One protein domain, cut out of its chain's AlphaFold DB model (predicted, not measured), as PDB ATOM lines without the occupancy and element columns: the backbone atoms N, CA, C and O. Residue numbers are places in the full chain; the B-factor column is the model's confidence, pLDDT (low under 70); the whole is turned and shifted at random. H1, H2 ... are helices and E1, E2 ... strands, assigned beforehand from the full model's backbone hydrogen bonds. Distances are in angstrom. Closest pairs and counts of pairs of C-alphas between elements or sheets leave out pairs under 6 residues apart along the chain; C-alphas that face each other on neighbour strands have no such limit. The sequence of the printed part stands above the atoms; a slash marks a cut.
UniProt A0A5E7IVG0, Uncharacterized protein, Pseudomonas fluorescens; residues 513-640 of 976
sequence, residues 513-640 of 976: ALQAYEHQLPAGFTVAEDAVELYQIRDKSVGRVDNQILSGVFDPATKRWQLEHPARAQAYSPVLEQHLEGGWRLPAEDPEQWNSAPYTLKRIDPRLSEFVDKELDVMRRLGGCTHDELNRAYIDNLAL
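This is residues 513 to 640 of the 976 residues of an uncharacterized protein of Pseudomonas fluorescens (UniProt A0A5E7IVG0). Two lobes lie end to end along the longest axis: a strongly twisted sheet of five strands at one end, and a small cluster of four short helices at the other. In the helical lobe H1 is in the middle, with H4 side by side with it, H3 crosswise to it and H2 at its last end; no helix covers the sheet, and the long link of residues 579 to 596 leads from one lobe to the other. The printed part has 128 residues, with the five strands E1 to E5 first and the four helices H1 to H4 after them; the sheet's order is E1, E2, E3, E4, E5, antiparallel throughout. The class is mixed, helices and strands, though 57 residues, under half, are in named elements. The whole is compact, with a radius of gyration of the C-alphas of 15.3 A, and spans 46 by 32 by 23 A.

Begin at C-alpha 513, at (134.176, 147.874, 126.090), and pass along residues 513 to 534, which hold no named element. Find C-alpha 535 at (139.106, 164.654, 139.466), where E1, residues 535 to 537, begins its 6.0 A. E2, residues 540 to 545, runs 15.2 A, and E3, residues 548 to 555, is the longest strand at 21.1 A. E4, residues 560 to 563, measures 9.8 A, and E5, residues 575 to 578, measures 10.2 A. Look next for C-alpha 597 at (140.305, 137.242, 142.576), where H1, residues 597 to 604, starts and runs 10.6 A. H2, residues 606 to 610, spans 8.7 A; H3, residues 613 to 622, is the longest helix at 14.2 A. H4, residues 627 to 635, runs 12.4 A and ends at C-alpha 635, at (127.338, 142.133, 141.990).

Start with the sheet, a meander, each strand the antiparallel neighbour of the one before, and each such pair a hairpin. Between E1 and E2, N 535 and O 542 are 2.7 A apart, within hydrogen-bond range. Between E2 and E3, look at N 545 and O 548, 2.9 A. The pairing of E3 is staggered: residues 548 to 552 pair with E2, and residues 552 to 555 with E4. There N 553 and O 562 are 2.9 A apart, and between E4 and E5 N 576 and O 561 are 2.8 A apart. Residues 577 to 578 of E5 also pair, antiparallel, with residues 584 to 585. Now move to H1, the hub. It touches H4 at a shallow tilt of 18 degrees, the same way, with the closest C-alphas those of Ala 597 and His 627, 5.4 A. It touches H3 about perpendicular, at 86 degrees, closest at the C-alphas of Pro 598 and Asp 613, 5.2 A. H1 and H2 only just touch, and only at the corner, with 3 pairs of C-alphas within 8 A; the closest are those of Lys 602 and Leu 608, 5.4 A. H3 and H4 are apart. H1 and E2 are only just apart, at 8.5 A. In H1, H3 and H4 every O i to N i+4 pair is within hydrogen-bond range; in H2 it is 0 of 1, but 2 of 2 O i to N i+3 pairs are.

The two C-alphas farthest apart are those of Gln 570 and Leu 622, 48.2 A. The printed part has no cut. The long links are E4 to E5, with 11 residues, and E5 to H1, with 18. The mean pLDDT of the printed part is 89.2, no printed residue is under 70, and E1 has a mean of 79.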
ATOM      1  N   ALA A 513     132.741 147.648 126.061       84.50
ATOM      2  CA  ALA A 513     134.176 147.874 126.090       84.50
ATOM      3  C   ALA A 513     134.458 149.379 126.190       84.50
ATOM      4  O   ALA A 513     133.970 150.170 125.382       84.50
ATOM      5  N   LEU A 514     135.264 149.773 127.177       88.38
ATOM      6  CA  LEU A 514     135.554 151.182 127.468       88.38
ATOM      7  C   LEU A 514     136.690 151.779 126.638       88.38
ATOM      8  O   LEU A 514     136.880 152.989 126.678       88.38
ATOM      9  N   GLN A 515     137.389 150.972 125.838       89.19
ATOM     10  CA  GLN A 515     138.573 151.414 125.100       89.19
ATOM     11  C   GLN A 515     138.283 152.603 124.165       89.19
ATOM     12  O   GLN A 515     139.105 153.500 124.029       89.19
ATOM     13  N   ALA A 516     137.084 152.659 123.573       89.19
ATOM     14  CA  ALA A 516     136.647 153.786 122.741       89.19
ATOM     15  C   ALA A 516     136.352 155.077 123.538       89.19
ATOM     16  O   ALA A 516     136.337 156.167 122.971       89.19
ATOM     17  N   TYR A 517     136.133 154.965 124.851       92.31
ATOM     18  CA  TYR A 517     135.853 156.072 125.775       92.31
ATOM     19  C   TYR A 517     137.112 156.572 126.499       92.31
ATOM     20  O   TYR A 517     137.033 157.512 127.296       92.31
ATOM     21  N   GLU A 518     138.275 155.974 126.231       93.88
ATOM     22  CA  GLU A 518     139.533 156.371 126.849       93.88
ATOM     23  C   GLU A 518     139.930 157.802 126.451       93.88
ATOM     24  O   GLU A 518     139.896 158.206 125.287       93.88
ATOM     25  N   HIS A 519     140.300 158.588 127.454       89.94
ATOM     26  CA  HIS A 519     140.710 159.975 127.338       89.94
ATOM     27  C   HIS A 519     142.207 160.111 127.580       89.94
ATOM     28  O   HIS A 519     142.763 159.567 128.530       89.94
ATOM     29  N   GLN A 520     142.862 160.937 126.770       87.00
ATOM     30  CA  GLN A 520     144.228 161.350 127.060       87.00
ATOM     31  C   GLN A 520     144.226 162.458 128.114       87.00
ATOM     32  O   GLN A 520     143.500 163.450 127.993       87.00
ATOM     33  N   LEU A 521     145.060 162.302 129.144       79.19
ATOM     34  CA  LEU A 521     145.282 163.361 130.122       79.19
ATOM     35  C   LEU A 521     146.055 164.521 129.475       79.19
ATOM     36  O   LEU A 521     146.985 164.283 128.701       79.19
ATOM     37  N   PRO A 522     145.731 165.782 129.813       76.62
ATOM     38  CA  PRO A 522     146.572 166.906 129.435       76.62
ATOM     39  C   PRO A 522     147.986 166.751 130.010       76.62
ATOM     40  O   PRO A 522     148.170 166.215 131.104       76.62
ATOM     41  N   ALA A 523     148.986 167.272 129.299       78.56
ATOM     42  CA  ALA A 523     150.375 167.228 129.750       78.56
ATOM     43  C   ALA A 523     150.528 167.804 131.173       78.56
ATOM     44  O   ALA A 523     150.025 168.890 131.464       78.56
ATOM     45  N   GLY A 524     151.223 167.070 132.047       78.38
ATOM     46  CA  GLY A 524     151.471 167.448 133.444       78.38
ATOM     47  C   GLY A 524     150.416 166.981 134.454       78.38
ATOM     48  O   GLY A 524     150.629 167.160 135.649       78.38
ATOM     49  N   PHE A 525     149.314 166.363 134.014       75.44
ATOM     50  CA  PHE A 525     148.301 165.796 134.907       75.44
ATOM     51  C   PHE A 525     148.467 164.283 135.049       75.44
ATOM     52  O   PHE A 525     148.709 163.574 134.074       75.44
ATOM     53  N   THR A 526     148.279 163.780 136.268       79.12
ATOM     54  CA  THR A 526     148.287 162.349 136.579       79.12
ATOM     55  C   THR A 526     147.094 162.002 137.452       79.12
ATOM     56  O   THR A 526     146.768 162.740 138.378       79.12
ATOM     57  N   VAL A 527     146.481 160.853 137.188       82.88
ATOM     58  CA  VAL A 527     145.461 160.254 138.054       82.88
ATOM     59  C   VAL A 527     146.117 159.095 138.799       82.88
ATOM     60  O   VAL A 527     146.804 158.277 138.178       82.88
ATOM     61  N   ALA A 528     145.948 159.044 140.121       80.50
ATOM     62  CA  ALA A 528     146.503 157.974 140.946       80.50
ATOM     63  C   ALA A 528     145.875 156.610 140.596       80.50
ATOM     64  O   ALA A 528     144.760 156.539 140.079       80.50
ATOM     65  N   GLU A 529     146.599 155.512 140.822       79.69
ATOM     66  CA  GLU A 529     146.091 154.152 140.560       79.69
ATOM     67  C   GLU A 529     144.980 153.739 141.533       79.69
ATOM     68  O   GLU A 529     144.062 153.021 141.150       79.69
ATOM     69  N   ASP A 530     145.026 154.250 142.759       79.94
ATOM     70  CA  ASP A 530     144.070 154.013 143.840       79.94
ATOM     71  C   ASP A 530     142.930 155.044 143.892       79.94
ATOM     72  O   ASP A 530     142.183 155.116 144.873       79.94
ATOM     73  N   ALA A 531     142.784 155.854 142.841       82.88
ATOM     74  CA  ALA A 531     141.761 156.880 142.763       82.88
ATOM     75  C   ALA A 531     140.345 156.283 142.835       82.88
ATOM     76  O   ALA A 531     139.925 155.520 141.968       82.88
ATOM     77  N   VAL A 532     139.586 156.699 143.849       84.06
ATOM     78  CA  VAL A 532     138.173 156.323 144.041       84.06
ATOM     79  C   VAL A 532     137.192 157.384 143.532       84.06
ATOM     80  O   VAL A 532     136.000 157.122 143.428       84.06
ATOM     81  N   GLU A 533     137.681 158.581 143.207       83.19
ATOM     82  CA  GLU A 533     136.890 159.718 142.726       83.19
ATOM     83  C   GLU A 533     137.339 160.146 141.323       83.19
ATOM     84  O   GLU A 533     138.461 159.856 140.895       83.19
ATOM     85  N   LEU A 534     136.457 160.852 140.610       83.50
ATOM     86  CA  LEU A 534     136.830 161.567 139.390       83.50
ATOM     87  C   LEU A 534     137.319 162.972 139.770       83.50
ATOM     88  O   LEU A 534     136.647 163.704 140.496       83.50
ATOM     89  N   TYR A 535     138.479 163.356 139.256       79.25
ATOM     90  CA  TYR A 535     139.106 164.654 139.466       79.25
ATOM     91  C   TYR A 535     138.568 165.680 138.477       79.25
ATOM     92  O   TYR A 535     138.416 165.390 137.292       79.25
ATOM     93  N   GLN A 536     138.361 166.913 138.933       83.19
ATOM     94  CA  GLN A 536     138.127 168.029 138.019       83.19
ATOM     95  C   GLN A 536     139.447 168.456 137.380       83.19
ATOM     96  O   GLN A 536     140.321 169.017 138.044       83.19
ATOM     97  N   ILE A 537     139.593 168.187 136.084       75.88
ATOM     98  CA  ILE A 537     140.737 168.598 135.274       75.88
ATOM     99  C   ILE A 537     140.201 169.489 134.156       75.88
ATOM    100  O   ILE A 537     139.617 169.011 133.184       75.88
ATOM    101  N   ARG A 538     140.432 170.800 134.293       79.00
ATOM    102  CA  ARG A 538     139.853 171.847 133.433       79.00
ATOM    103  C   ARG A 538     138.320 171.832 133.499       79.00
ATOM    104  O   ARG A 538     137.767 172.137 134.546       79.00
ATOM    105  N   ASP A 539     137.666 171.522 132.388       80.00
ATOM    106  CA  ASP A 539     136.221 171.453 132.195       80.00
ATOM    107  C   ASP A 539     135.671 170.017 132.265       80.00
ATOM    108  O   ASP A 539     134.474 169.818 132.066       80.00
ATOM    109  N   LYS A 540     136.522 169.021 132.554       80.69
ATOM    110  CA  LYS A 540     136.154 167.600 132.564       80.69
ATOM    111  C   LYS A 540     136.347 166.947 133.929       80.69
ATOM    112  O   LYS A 540     137.353 167.175 134.603       80.69
ATOM    113  N   SER A 541     135.423 166.051 134.279       88.38
ATOM    114  CA  SER A 541     135.575 165.143 135.422       88.38
ATOM    115  C   SER A 541     136.236 163.862 134.936       88.38
ATOM    116  O   SER A 541     135.617 163.089 134.207       88.38
ATOM    117  N   VAL A 542     137.490 163.640 135.317       88.75
ATOM    118  CA  VAL A 542     138.326 162.560 134.795       88.75
ATOM    119  C   VAL A 542     138.801 161.657 135.920       88.75
ATOM    120  O   VAL A 542     139.286 162.129 136.944       88.75
ATOM    121  N   GLY A 543     138.738 160.348 135.725       87.12
ATOM    122  CA  GLY A 543     139.295 159.401 136.684       87.12
ATOM    123  C   GLY A 543     139.670 158.081 136.048       87.12
ATOM    124  O   GLY A 543     139.517 157.884 134.842       87.12
ATOM    125  N   ARG A 544     140.224 157.193 136.871       87.75
ATOM    126  CA  ARG A 544     140.713 155.896 136.424       87.75
ATOM    127  C   ARG A 544     139.679 154.816 136.722       87.75
ATOM    128  O   ARG A 544     139.257 154.647 137.862       87.75
ATOM    129  N   VAL A 545     139.308 154.074 135.689       87.38
ATOM    130  CA  VAL A 545     138.414 152.916 135.752       87.38
ATOM    131  C   VAL A 545     139.089 151.804 134.973       87.38
ATOM    132  O   VAL A 545     139.354 151.977 133.790       87.38
ATOM    133  N   ASP A 546     139.393 150.680 135.624       82.31
ATOM    134  CA  ASP A 546     140.012 149.523 134.957       82.31
ATOM    135  C   ASP A 546     141.278 149.896 134.150       82.31
ATOM    136  O   ASP A 546     141.403 149.619 132.960       82.31
ATOM    137  N   ASN A 547     142.192 150.634 134.796       82.38
ATOM    138  CA  ASN A 547     143.406 151.240 134.223       82.38
ATOM    139  C   ASN A 547     143.209 152.269 133.097       82.38
ATOM    140  O   ASN A 547     144.174 152.950 132.749       82.38
ATOM    141  N   GLN A 548     141.991 152.460 132.605       89.81
ATOM    142  CA  GLN A 548     141.662 153.433 131.572       89.81
ATOM    143  C   GLN A 548     141.316 154.777 132.200       89.81
ATOM    144  O   GLN A 548     140.696 154.856 133.264       89.81
ATOM    145  N   ILE A 549     141.724 155.853 131.537       91.25
ATOM    146  CA  ILE A 549     141.349 157.207 131.930       91.25
ATOM    147  C   ILE A 549     140.033 157.546 131.240       91.25
ATOM    148  O   ILE A 549     139.984 157.618 130.018       91.25
ATOM    149  N   LEU A 550     138.971 157.767 132.008       92.56
ATOM    150  CA  LEU A 550     137.637 158.047 131.478       92.56
ATOM    151  C   LEU A 550     137.153 159.423 131.933       92.56
ATOM    152  O   LEU A 550     137.475 159.866 133.036       92.56
ATOM    153  N   SER A 551     136.359 160.072 131.081       91.62
ATOM    154  CA  SER A 551     135.636 161.310 131.393       91.62
ATOM    155  C   SER A 551     134.147 161.026 131.513       91.62
ATOM    156  O   SER A 551     133.606 160.206 130.766       91.62
ATOM    157  N   GLY A 552     133.474 161.727 132.419       90.50
ATOM    158  CA  GLY A 552     132.027 161.633 132.537       90.50
ATOM    159  C   GLY A 552     131.381 162.840 133.197       90.50
ATOM    160  O   GLY A 552     132.040 163.676 133.820       90.50
ATOM    161  N   VAL A 553     130.057 162.890 133.087       90.56
ATOM    162  CA  VAL A 553     129.198 163.885 133.734       90.56
ATOM    163  C   VAL A 553     128.362 163.196 134.800       90.56
ATOM    164  O   VAL A 553     127.791 162.129 134.571       90.56
ATOM    165  N   PHE A 554     128.295 163.801 135.983       89.94
ATOM    166  CA  PHE A 554     127.453 163.302 137.060       89.94
ATOM    167  C   PHE A 554     126.011 163.760 136.850       89.94
ATOM    168  O   PHE A 554     125.740 164.961 136.803       89.94
ATOM    169  N   ASP A 555     125.082 162.810 136.768       89.50
ATOM    170  CA  ASP A 555     123.652 163.093 136.765       89.50
ATOM    171  C   ASP A 555     123.123 163.114 138.215       89.50
ATOM    172  O   ASP A 555     123.007 162.060 138.856       89.50
ATOM    173  N   PRO A 556     122.758 164.294 138.759       88.75
ATOM    174  CA  PRO A 556     122.285 164.414 140.134       88.75
ATOM    175  C   PRO A 556     120.912 163.768 140.369       88.75
ATOM    176  O   PRO A 556     120.593 163.449 141.515       88.75
ATOM    177  N   ALA A 557     120.097 163.570 139.326       90.56
ATOM    178  CA  ALA A 557     118.767 162.980 139.462       90.56
ATOM    179  C   ALA A 557     118.850 161.464 139.672       90.56
ATOM    180  O   ALA A 557     118.192 160.919 140.560       90.56
ATOM    181  N   THR A 558     119.685 160.789 138.880       86.12
ATOM    182  CA  THR A 558     119.891 159.336 138.982       86.12
ATOM    183  C   THR A 558     121.006 158.952 139.953       86.12
ATOM    184  O   THR A 558     121.067 157.796 140.371       86.12
ATOM    185  N   LYS A 559     121.845 159.915 140.369       87.25
ATOM    186  CA  LYS A 559     123.064 159.715 141.172       87.25
ATOM    187  C   LYS A 559     124.062 158.767 140.504       87.25
ATOM    188  O   LYS A 559     124.702 157.959 141.176       87.25
ATOM    189  N   ARG A 560     124.175 158.847 139.179       89.94
ATOM    190  CA  ARG A 560     125.077 158.014 138.379       89.94
ATOM    191  C   ARG A 560     125.934 158.882 137.474       89.94
ATOM    192  O   ARG A 560     125.554 159.999 137.131       89.94
ATOM    193  N   TRP A 561     127.086 158.359 137.086       91.25
ATOM    194  CA  TRP A 561     127.935 158.995 136.090       91.25
ATOM    195  C   TRP A 561     127.550 158.506 134.699       91.25
ATOM    196  O   TRP A 561     127.217 157.337 134.515       91.25
ATOM    197  N   GLN A 562     127.596 159.400 133.722       92.44
ATOM    198  CA  GLN A 562     127.446 159.078 132.310       92.44
ATOM    199  C   GLN A 562     128.774 159.358 131.621       92.44
ATOM    200  O   GLN A 562     129.285 160.476 131.694       92.44
ATOM    201  N   LEU A 563     129.351 158.331 131.003       92.88
ATOM    202  CA  LEU A 563     130.623 158.452 130.308       92.88
ATOM    203  C   LEU A 563     130.461 159.232 129.004       92.88
ATOM    204  O   LEU A 563     129.475 159.085 128.278       92.88
ATOM    205  N   GLU A 564     131.471 160.037 128.702       92.44
ATOM    206  CA  GLU A 564     131.557 160.807 127.469       92.44
ATOM    207  C   GLU A 564     132.493 160.117 126.482       92.44
ATOM    208  O   GLU A 564     133.542 159.601 126.863       92.44
ATOM    209  N   HIS A 565     132.150 160.139 125.198       93.75
ATOM    210  CA  HIS A 565     133.043 159.663 124.149       93.75
ATOM    211  C   HIS A 565     133.999 160.794 123.715       93.75
ATOM    212  O   HIS A 565     133.534 161.906 123.455       93.75
ATOM    213  N   PRO A 566     135.314 160.546 123.539       90.00
ATOM    214  CA  PRO A 566     136.298 161.591 123.224       90.00
ATOM    215  C   PRO A 566     136.065 162.290 121.872       90.00
ATOM    216  O   PRO A 566     136.248 163.501 121.773       90.00
ATOM    217  N   ALA A 567     135.661 161.546 120.833       87.56
ATOM    218  CA  ALA A 567     135.430 162.077 119.481       87.56
ATOM    219  C   ALA A 567     133.950 162.225 119.052       87.56
ATOM    220  O   ALA A 567     133.626 163.110 118.260       87.56
ATOM    221  N   ARG A 568     133.035 161.362 119.525       88.00
ATOM    222  CA  ARG A 568     131.651 161.258 119.029       88.00
ATOM    223  C   ARG A 568     130.646 161.813 120.042       88.00
ATOM    224  O   ARG A 568     130.148 161.088 120.891       88.00
ATOM    225  N   ALA A 569     130.254 163.078 119.893       85.75
ATOM    226  CA  ALA A 569     129.287 163.722 120.796       85.75
ATOM    227  C   ALA A 569     127.885 163.068 120.825       85.75
ATOM    228  O   ALA A 569     127.122 163.304 121.753       85.75
ATOM    229  N   GLN A 570     127.525 162.283 119.801       85.50
ATOM    230  CA  GLN A 570     126.250 161.549 119.724       85.50
ATOM    231  C   GLN A 570     126.399 160.049 120.021       85.50
ATOM    232  O   GLN A 570     125.478 159.290 119.726       85.50
ATOM    233  N   ALA A 571     127.552 159.609 120.533       90.81
ATOM    234  CA  ALA A 571     127.714 158.232 120.982       90.81
ATOM    235  C   ALA A 571     126.747 157.921 122.128       90.81
ATOM    236  O   ALA A 571     126.309 158.818 122.854       90.81
ATOM    237  N   TYR A 572     126.449 156.639 122.311       92.38
ATOM    238  CA  TYR A 572     125.881 156.175 123.571       92.38
ATOM    239  C   TYR A 572     126.726 156.655 124.766       92.38
ATOM    240  O   TYR A 572     127.939 156.806 124.661       92.38
ATOM    241  N   SER A 573     126.082 156.916 125.902       92.25
ATOM    242  CA  SER A 573     126.748 157.353 127.133       92.25
ATOM    243  C   SER A 573     126.599 156.260 128.189       92.25
ATOM    244  O   SER A 573     125.581 156.228 128.887       92.25
ATOM    245  N   PRO A 574     127.569 155.331 128.298       92.50
ATOM    246  CA  PRO A 574     127.518 154.257 129.273       92.50
ATOM    247  C   PRO A 574     127.395 154.801 130.690       92.50
ATOM    248  O   PRO A 574     128.043 155.779 131.067       92.50
ATOM    249  N   VAL A 575     126.572 154.132 131.485       92.19
ATOM    250  CA  VAL A 575     126.368 154.484 132.884       92.19
ATOM    251  C   VAL A 575     127.475 153.863 133.726       92.19
ATOM    252  O   VAL A 575     127.728 152.664 133.632       92.19
ATOM    253  N   LEU A 576     128.091 154.678 134.574       91.56
ATOM    254  CA  LEU A 576     129.096 154.268 135.540       91.56
ATOM    255  C   LEU A 576     128.559 154.490 136.961       91.56
ATOM    256  O   LEU A 576     128.120 155.583 137.330       91.56
ATOM    257  N   GLU A 577     128.577 153.431 137.763       90.56
ATOM    258  CA  GLU A 577     128.147 153.448 139.160       90.56
ATOM    259  C   GLU A 577     129.346 153.327 140.095       90.56
ATOM    260  O   GLU A 577     130.307 152.620 139.802       90.56
ATOM    261  N   GLN A 578     129.284 153.982 141.251       88.94
ATOM    262  CA  GLN A 578     130.296 153.808 142.287       88.94
ATOM    263  C   GLN A 578     129.868 152.678 143.234       88.94
ATOM    264  O   GLN A 578     128.772 152.696 143.800       88.94
ATOM    265  N   HIS A 579     130.733 151.682 143.394       91.94
ATOM    266  CA  HIS A 579     130.634 150.640 144.408       91.94
ATOM    267  C   HIS A 579     130.744 151.255 145.811       91.94
ATOM    268  O   HIS A 579     131.421 152.265 146.006       91.94
ATOM    269  N   LEU A 580     130.139 150.612 146.813       91.50
ATOM    270  CA  LEU A 580     130.146 151.065 148.211       91.50
ATOM    271  C   LEU A 580     131.563 151.305 148.767       91.50
ATOM    272  O   LEU A 580     131.758 152.142 149.645       91.50
ATOM    273  N   GLU A 581     132.543 150.561 148.258       90.88
ATOM    274  CA  GLU A 581     133.950 150.627 148.677       90.88
ATOM    275  C   GLU A 581     134.809 151.579 147.821       90.88
ATOM    276  O   GLU A 581     136.002 151.731 148.075       90.88
ATOM    277  N   GLY A 582     134.201 152.270 146.851       89.12
ATOM    278  CA  GLY A 582     134.834 153.307 146.030       89.12
ATOM    279  C   GLY A 582     135.243 152.861 144.627       89.12
ATOM    280  O   GLY A 582     135.536 153.713 143.794       89.12
ATOM    281  N   GLY A 583     135.241 151.557 144.338       91.12
ATOM    282  CA  GLY A 583     135.482 151.044 142.990       91.12
ATOM    283  C   GLY A 583     134.378 151.404 142.000       91.12
ATOM    284  O   GLY A 583     133.237 151.629 142.379       91.12
ATOM    285  N   TRP A 584     134.699 151.465 140.715       90.38
ATOM    286  CA  TRP A 584     133.738 151.819 139.667       90.38
ATOM    287  C   TRP A 584     133.088 150.584 139.049       90.38
ATOM    288  O   TRP A 584     133.766 149.578 138.892       90.38
ATOM    289  N   ARG A 585     131.817 150.644 138.650       90.44
ATOM    290  CA  ARG A 585     131.063 149.517 138.079       90.44
ATOM    291  C   ARG A 585     130.365 149.922 136.795       90.44
ATOM    292  O   ARG A 585     129.741 150.984 136.747       90.44
ATOM    293  N   LEU A 586     130.400 149.044 135.800       88.12
ATOM    294  CA  LEU A 586     129.512 149.135 134.648       88.12
ATOM    295  C   LEU A 586     128.371 148.127 134.814       88.12
ATOM    296  O   LEU A 586     128.642 146.951 135.046       88.12
ATOM    297  N   PRO A 587     127.101 148.528 134.632       80.88
ATOM    298  CA  PRO A 587     125.967 147.607 134.742       80.88
ATOM    299  C   PRO A 587     126.024 146.395 133.800       80.88
ATOM    300  O   PRO A 587     125.371 145.395 134.072       80.88
ATOM    301  N   ALA A 588     126.775 146.494 132.699       81.00
ATOM    302  CA  ALA A 588     126.915 145.444 131.689       81.00
ATOM    303  C   ALA A 588     128.147 144.536 131.892       81.00
ATOM    304  O   ALA A 588     128.436 143.709 131.032       81.00
ATOM    305  N   GLU A 589     128.903 144.707 132.981       85.31
ATOM    306  CA  GLU A 589     129.989 143.786 133.334       85.31
ATOM    307  C   GLU A 589     129.443 142.437 133.813       85.31
ATOM    308  O   GLU A 589     128.435 142.386 134.518       85.31
ATOM    309  N   ASP A 590     130.166 141.359 133.497       84.12
ATOM    310  CA  ASP A 590     129.923 140.021 134.039       84.12
ATOM    311  C   ASP A 590     131.105 139.584 134.931       84.12
ATOM    312  O   ASP A 590     132.101 139.039 134.437       84.12
ATOM    313  N   PRO A 591     131.034 139.838 136.253       86.94
ATOM    314  CA  PRO A 591     132.088 139.482 137.196       86.94
ATOM    315  C   PRO A 591     132.327 137.977 137.321       86.94
ATOM    316  O   PRO A 591     133.411 137.571 137.740       86.94
ATOM    317  N   GLU A 592     131.357 137.126 136.966       85.81
ATOM    318  CA  GLU A 592     131.530 135.669 137.029       85.81
ATOM    319  C   GLU A 592     132.550 135.172 135.994       85.81
ATOM    320  O   GLU A 592     133.206 134.154 136.214       85.81
ATOM    321  N   GLN A 593     132.761 135.932 134.914       85.38
ATOM    322  CA  GLN A 593     133.780 135.652 133.899       85.38
ATOM    323  C   GLN A 593     135.187 136.118 134.305       85.38
ATOM    324  O   GLN A 593     136.172 135.803 133.628       85.38
ATOM    325  N   TRP A 594     135.322 136.878 135.396       89.50
ATOM    326  CA  TRP A 594     136.622 137.347 135.860       89.50
ATOM    327  C   TRP A 594     137.390 136.194 136.493       89.50
ATOM    328  O   TRP A 594     137.046 135.715 137.566       89.50
ATOM    329  N   ASN A 595     138.486 135.771 135.866       88.19
ATOM    330  CA  ASN A 595     139.286 134.636 136.343       88.19
ATOM    331  C   ASN A 595     140.309 135.006 137.440       88.19
ATOM    332  O   ASN A 595     141.169 134.194 137.782       88.19
ATOM    333  N   SER A 596     140.266 136.234 137.970       94.12
ATOM    334  CA  SER A 596     141.266 136.763 138.906       94.12
ATOM    335  C   SER A 596     140.606 137.370 140.143       94.12
ATOM    336  O   SER A 596     140.001 138.437 140.084       94.12
ATOM    337  N   ALA A 597     140.768 136.712 141.293       94.56
ATOM    338  CA  ALA A 597     140.305 137.242 142.576       94.56
ATOM    339  C   ALA A 597     140.994 138.565 142.972       94.56
ATOM    340  O   ALA A 597     140.307 139.471 143.447       94.56
ATOM    341  N   PRO A 598     142.317 138.734 142.754       95.69
ATOM    342  CA  PRO A 598     142.979 140.024 142.941       95.69
ATOM    343  C   PRO A 598     142.376 141.145 142.096       95.69
ATOM    344  O   PRO A 598     142.210 142.259 142.591       95.69
ATOM    345  N   TYR A 599     142.004 140.844 140.849       93.94
ATOM    346  CA  TYR A 599     141.323 141.801 139.985       93.94
ATOM    347  C   TYR A 599     139.972 142.215 140.581       93.94
ATOM    348  O   TYR A 599     139.750 143.407 140.789       93.94
ATOM    349  N   THR A 600     139.120 141.259 140.973       95.00
ATOM    350  CA  THR A 600     137.828 141.552 141.623       95.00
ATOM    351  C   THR A 600     138.003 142.419 142.874       95.00
ATOM    352  O   THR A 600     137.249 143.368 143.080       95.00
ATOM    353  N   LEU A 601     139.029 142.157 143.692       95.62
ATOM    354  CA  LEU A 601     139.332 142.968 144.877       95.62
ATOM    355  C   LEU A 601     139.659 144.423 144.528       95.62
ATOM    356  O   LEU A 601     139.103 145.322 145.154       95.62
ATOM    357  N   LYS A 602     140.500 144.661 143.516       93.62
ATOM    358  CA  LYS A 602     140.846 146.017 143.051       93.62
ATOM    359  C   LYS A 602     139.658 146.725 142.393       93.62
ATOM    360  O   LYS A 602     139.526 147.939 142.515       93.62
ATOM    361  N   ARG A 603     138.761 145.979 141.735       92.44
ATOM    362  CA  ARG A 603     137.498 146.519 141.199       92.44
ATOM    363  C   ARG A 603     136.510 146.894 142.309       92.44
ATOM    364  O   ARG A 603     135.763 147.846 142.124       92.44
ATOM    365  N   ILE A 604     136.520 146.197 143.451       94.00
ATOM    366  CA  ILE A 604     135.719 146.536 144.639       94.00
ATOM    367  C   ILE A 604     136.299 147.756 145.374       94.00
ATOM    368  O   ILE A 604     135.573 148.723 145.614       94.00
ATOM    369  N   ASP A 605     137.583 147.703 145.734       93.69
ATOM    370  CA  ASP A 605     138.310 148.738 146.478       93.69
ATOM    371  C   ASP A 605     139.634 149.067 145.757       93.69
ATOM    372  O   ASP A 605     140.627 148.348 145.924       93.69
ATOM    373  N   PRO A 606     139.676 150.158 144.965       92.56
ATOM    374  CA  PRO A 606     140.858 150.576 144.211       92.56
ATOM    375  C   PRO A 606     142.110 150.780 145.064       92.56
ATOM    376  O   PRO A 606     143.221 150.627 144.555       92.56
ATOM    377  N   ARG A 607     141.962 151.055 146.369       91.44
ATOM    378  CA  ARG A 607     143.094 151.227 147.296       91.44
ATOM    379  C   ARG A 607     143.926 149.961 147.462       91.44
ATOM    380  O   ARG A 607     145.105 150.035 147.788       91.44
ATOM    381  N   LEU A 608     143.349 148.796 147.168       93.88
ATOM    382  CA  LEU A 608     144.067 147.521 147.165       93.88
ATOM    383  C   LEU A 608     145.090 147.402 146.021       93.88
ATOM    384  O   LEU A 608     145.846 146.432 145.983       93.88
ATOM    385  N   SER A 609     145.160 148.384 145.117       91.19
ATOM    386  CA  SER A 609     146.175 148.454 144.058       91.19
ATOM    387  C   SER A 609     147.603 148.628 144.588       91.19
ATOM    388  O   SER A 609     148.548 148.291 143.883       91.19
ATOM    389  N   GLU A 610     147.783 149.042 145.848       90.31
ATOM    390  CA  GLU A 610     149.099 149.081 146.515       90.31
ATOM    391  C   GLU A 610     149.756 147.690 146.696       90.31
ATOM    392  O   GLU A 610     150.958 147.586 146.995       90.31
ATOM    393  N   PHE A 611     148.958 146.623 146.566       93.25
ATOM    394  CA  PHE A 611     149.378 145.233 146.692       93.25
ATOM    395  C   PHE A 611     149.507 144.565 145.324       93.25
ATOM    396  O   PHE A 611     148.699 144.756 144.405       93.25
ATOM    397  N   VAL A 612     150.513 143.699 145.212       94.38
ATOM    398  CA  VAL A 612     150.651 142.838 144.036       94.38
ATOM    399  C   VAL A 612     149.631 141.701 144.093       94.38
ATOM    400  O   VAL A 612     149.241 141.242 145.166       94.38
ATOM    401  N   ASP A 613     149.226 141.192 142.932       95.62
ATOM    402  CA  ASP A 613     148.124 140.226 142.829       95.62
ATOM    403  C   ASP A 613     148.339 138.960 143.671       95.62
ATOM    404  O   ASP A 613     147.410 138.446 144.294       95.62
ATOM    405  N   LYS A 614     149.589 138.488 143.762       94.12
ATOM    406  CA  LYS A 614     149.948 137.333 144.595       94.12
ATOM    407  C   LYS A 614     149.686 137.582 146.085       94.12
ATOM    408  O   LYS A 614     149.268 136.663 146.780       94.12
ATOM    409  N   GLU A 615     149.933 138.795 146.576       93.88
ATOM    410  CA  GLU A 615     149.682 139.153 147.978       93.88
ATOM    411  C   GLU A 615     148.179 139.209 148.263       93.88
ATOM    412  O   GLU A 615     147.731 138.654 149.264       93.88
ATOM    413  N   LEU A 616     147.391 139.790 147.354       96.00
ATOM    414  CA  LEU A 616     145.933 139.847 147.488       96.00
ATOM    415  C   LEU A 616     145.291 138.460 147.487       96.00
ATOM    416  O   LEU A 616     144.402 138.198 148.298       96.00
ATOM    417  N   ASP A 617     145.753 137.549 146.624       95.12
ATOM    418  CA  ASP A 617     145.239 136.179 146.626       95.12
ATOM    419  C   ASP A 617     145.583 135.449 147.934       95.12
ATOM    420  O   ASP A 617     144.736 134.750 148.492       95.12
ATOM    421  N   VAL A 618     146.783 135.664 148.485       93.69
ATOM    422  CA  VAL A 618     147.148 135.126 149.805       93.69
ATOM    423  C   VAL A 618     146.267 135.723 150.905       93.69
ATOM    424  O   VAL A 618     145.684 134.964 151.672       93.69
ATOM    425  N   MET A 619     146.100 137.049 150.972       95.50
ATOM    426  CA  MET A 619     145.237 137.716 151.964       95.50
ATOM    427  C   MET A 619     143.798 137.198 151.924       95.50
ATOM    428  O   MET A 619     143.195 136.933 152.967       95.50
ATOM    429  N   ARG A 620     143.264 137.001 150.716       95.62
ATOM    430  CA  ARG A 620     141.944 136.417 150.487       95.62
ATOM    431  C   ARG A 620     141.838 135.013 151.086       95.62
ATOM    432  O   ARG A 620     140.892 134.744 151.829       95.62
ATOM    433  N   ARG A 621     142.803 134.135 150.785       94.50
ATOM    434  CA  ARG A 621     142.845 132.757 151.305       94.50
ATOM    435  C   ARG A 621     143.006 132.729 152.825       94.50
ATOM    436  O   ARG A 621     142.291 131.989 153.489       94.50
ATOM    437  N   LEU A 622     143.864 133.588 153.379       94.81
ATOM    438  CA  LEU A 622     144.063 133.741 154.825       94.81
ATOM    439  C   LEU A 622     142.780 134.165 155.555       94.81
ATOM    440  O   LEU A 622     142.540 133.711 156.666       94.81
ATOM    441  N   GLY A 623     141.956 135.024 154.944       91.31
ATOM    442  CA  GLY A 623     140.638 135.410 155.469       91.31
ATOM    443  C   GLY A 623     139.511 134.411 155.166       91.31
ATOM    444  O   GLY A 623     138.360 134.669 155.527       91.31
ATOM    445  N   GLY A 624     139.817 133.304 154.478       90.56
ATOM    446  CA  GLY A 624     138.857 132.278 154.070       90.56
ATOM    447  C   GLY A 624     137.790 132.766 153.088       90.56
ATOM    448  O   GLY A 624     136.686 132.235 153.104       90.56
ATOM    449  N   CYS A 625     138.084 133.796 152.288       93.50
ATOM    450  CA  CYS A 625     137.135 134.356 151.327       93.50
ATOM    451  C   CYS A 625     137.281 133.656 149.973       93.50
ATOM    452  O   CYS A 625     138.392 133.552 149.461       93.50
ATOM    453  N   THR A 626     136.207 133.155 149.369       92.81
ATOM    454  CA  THR A 626     136.291 132.508 148.045       92.81
ATOM    455  C   THR A 626     136.203 133.527 146.909       92.81
ATOM    456  O   THR A 626     135.810 134.673 147.115       92.81
ATOM    457  N   HIS A 627     136.582 133.126 145.691       93.56
ATOM    458  CA  HIS A 627     136.400 133.978 144.509       93.56
ATOM    459  C   HIS A 627     134.915 134.285 144.255       93.56
ATOM    460  O   HIS A 627     134.542 135.440 144.080       93.56
ATOM    461  N   ASP A 628     134.050 133.276 144.373       92.88
ATOM    462  CA  ASP A 628     132.598 133.422 144.201       92.88
ATOM    463  C   ASP A 628     131.971 134.394 145.210       92.88
ATOM    464  O   ASP A 628     131.043 135.134 144.884       92.88
ATOM    465  N   GLU A 629     132.472 134.417 146.450       93.56
ATOM    466  CA  GLU A 629     132.034 135.387 147.458       93.56
ATOM    467  C   GLU A 629     132.401 136.823 147.072       93.56
ATOM    468  O   GLU A 629     131.612 137.731 147.336       93.56
ATOM    469  N   LEU A 630     133.556 137.036 146.431       95.25
ATOM    470  CA  LEU A 630     133.965 138.351 145.935       95.25
ATOM    471  C   LEU A 630     133.123 138.789 144.740       95.25
ATOM    472  O   LEU A 630     132.654 139.925 144.721       95.25
ATOM    473  N   ASN A 631     132.876 137.887 143.788       94.31
ATOM    474  CA  ASN A 631     132.011 138.172 142.646       94.31
ATOM    475  C   ASN A 631     130.601 138.541 143.119       94.31
ATOM    476  O   ASN A 631     130.070 139.577 142.722       94.31
ATOM    477  N   ARG A 632     130.034 137.775 144.061       92.12
ATOM    478  CA  ARG A 632     128.738 138.101 144.667       92.12
ATOM    479  C   ARG A 632     128.766 139.439 145.402       92.12
ATOM    480  O   ARG A 632     127.835 140.221 145.252       92.12
ATOM    481  N   ALA A 633     129.823 139.726 146.166       92.44
ATOM    482  CA  ALA A 633     129.951 141.010 146.849       92.44
ATOM    483  C   ALA A 633     129.964 142.186 145.861       92.44
ATOM    484  O   ALA A 633     129.274 143.172 146.096       92.44
ATOM    485  N   TYR A 634     130.672 142.060 144.736       93.62
ATOM    486  CA  TYR A 634     130.689 143.082 143.693       93.62
ATOM    487  C   TYR A 634     129.325 143.241 143.000       93.62
ATOM    488  O   TYR A 634     128.861 144.366 142.805       93.62
ATOM    489  N   ILE A 635     128.660 142.133 142.644       90.88
ATOM    490  CA  ILE A 635     127.338 142.133 141.990       90.88
ATOM    491  C   ILE A 635     126.286 142.785 142.898       90.88
ATOM    492  O   ILE A 635     125.575 143.698 142.471       90.88
ATOM    493  N   ASP A 636     126.251 142.386 144.169       91.88
ATOM    494  CA  ASP A 636     125.267 142.848 145.154       91.88
ATOM    495  C   ASP A 636     125.636 144.205 145.794       91.88
ATOM    496  O   ASP A 636     124.925 144.684 146.682       91.88
ATOM    497  N   ASN A 637     126.736 144.837 145.360       92.62
ATOM    498  CA  ASN A 637     127.271 146.089 145.909       92.62
ATOM    499  C   ASN A 637     127.483 146.037 147.439       92.62
ATOM    500  O   ASN A 637     127.095 146.943 148.186       92.62
ATOM    501  N   LEU A 638     128.042 144.927 147.923       92.38
ATOM    502  CA  LEU A 638     128.281 144.665 149.337       92.38
ATOM    503  C   LEU A 638     129.705 145.051 149.741       92.38
ATOM    504  O   LEU A 638     130.675 144.835 149.021       92.38
ATOM    505  N   ALA A 639     129.836 145.542 150.973       91.56
ATOM    506  CA  ALA A 639     131.134 145.753 151.601       91.56
ATOM    507  C   ALA A 639     131.963 144.460 151.654       91.56
ATOM    508  O   ALA A 639     131.421 143.376 151.911       91.56
ATOM    509  N   LEU A 640     133.291 144.585 151.527       93.44
ATOM    510  CA  LEU A 640     134.194 143.448 151.749       93.44
ATOM    511  C   LEU A 640     133.998 142.890 153.161       93.44
ATOM    512  O   LEU A 640     133.770 143.642 154.115       93.44
TER     513      LEU A 640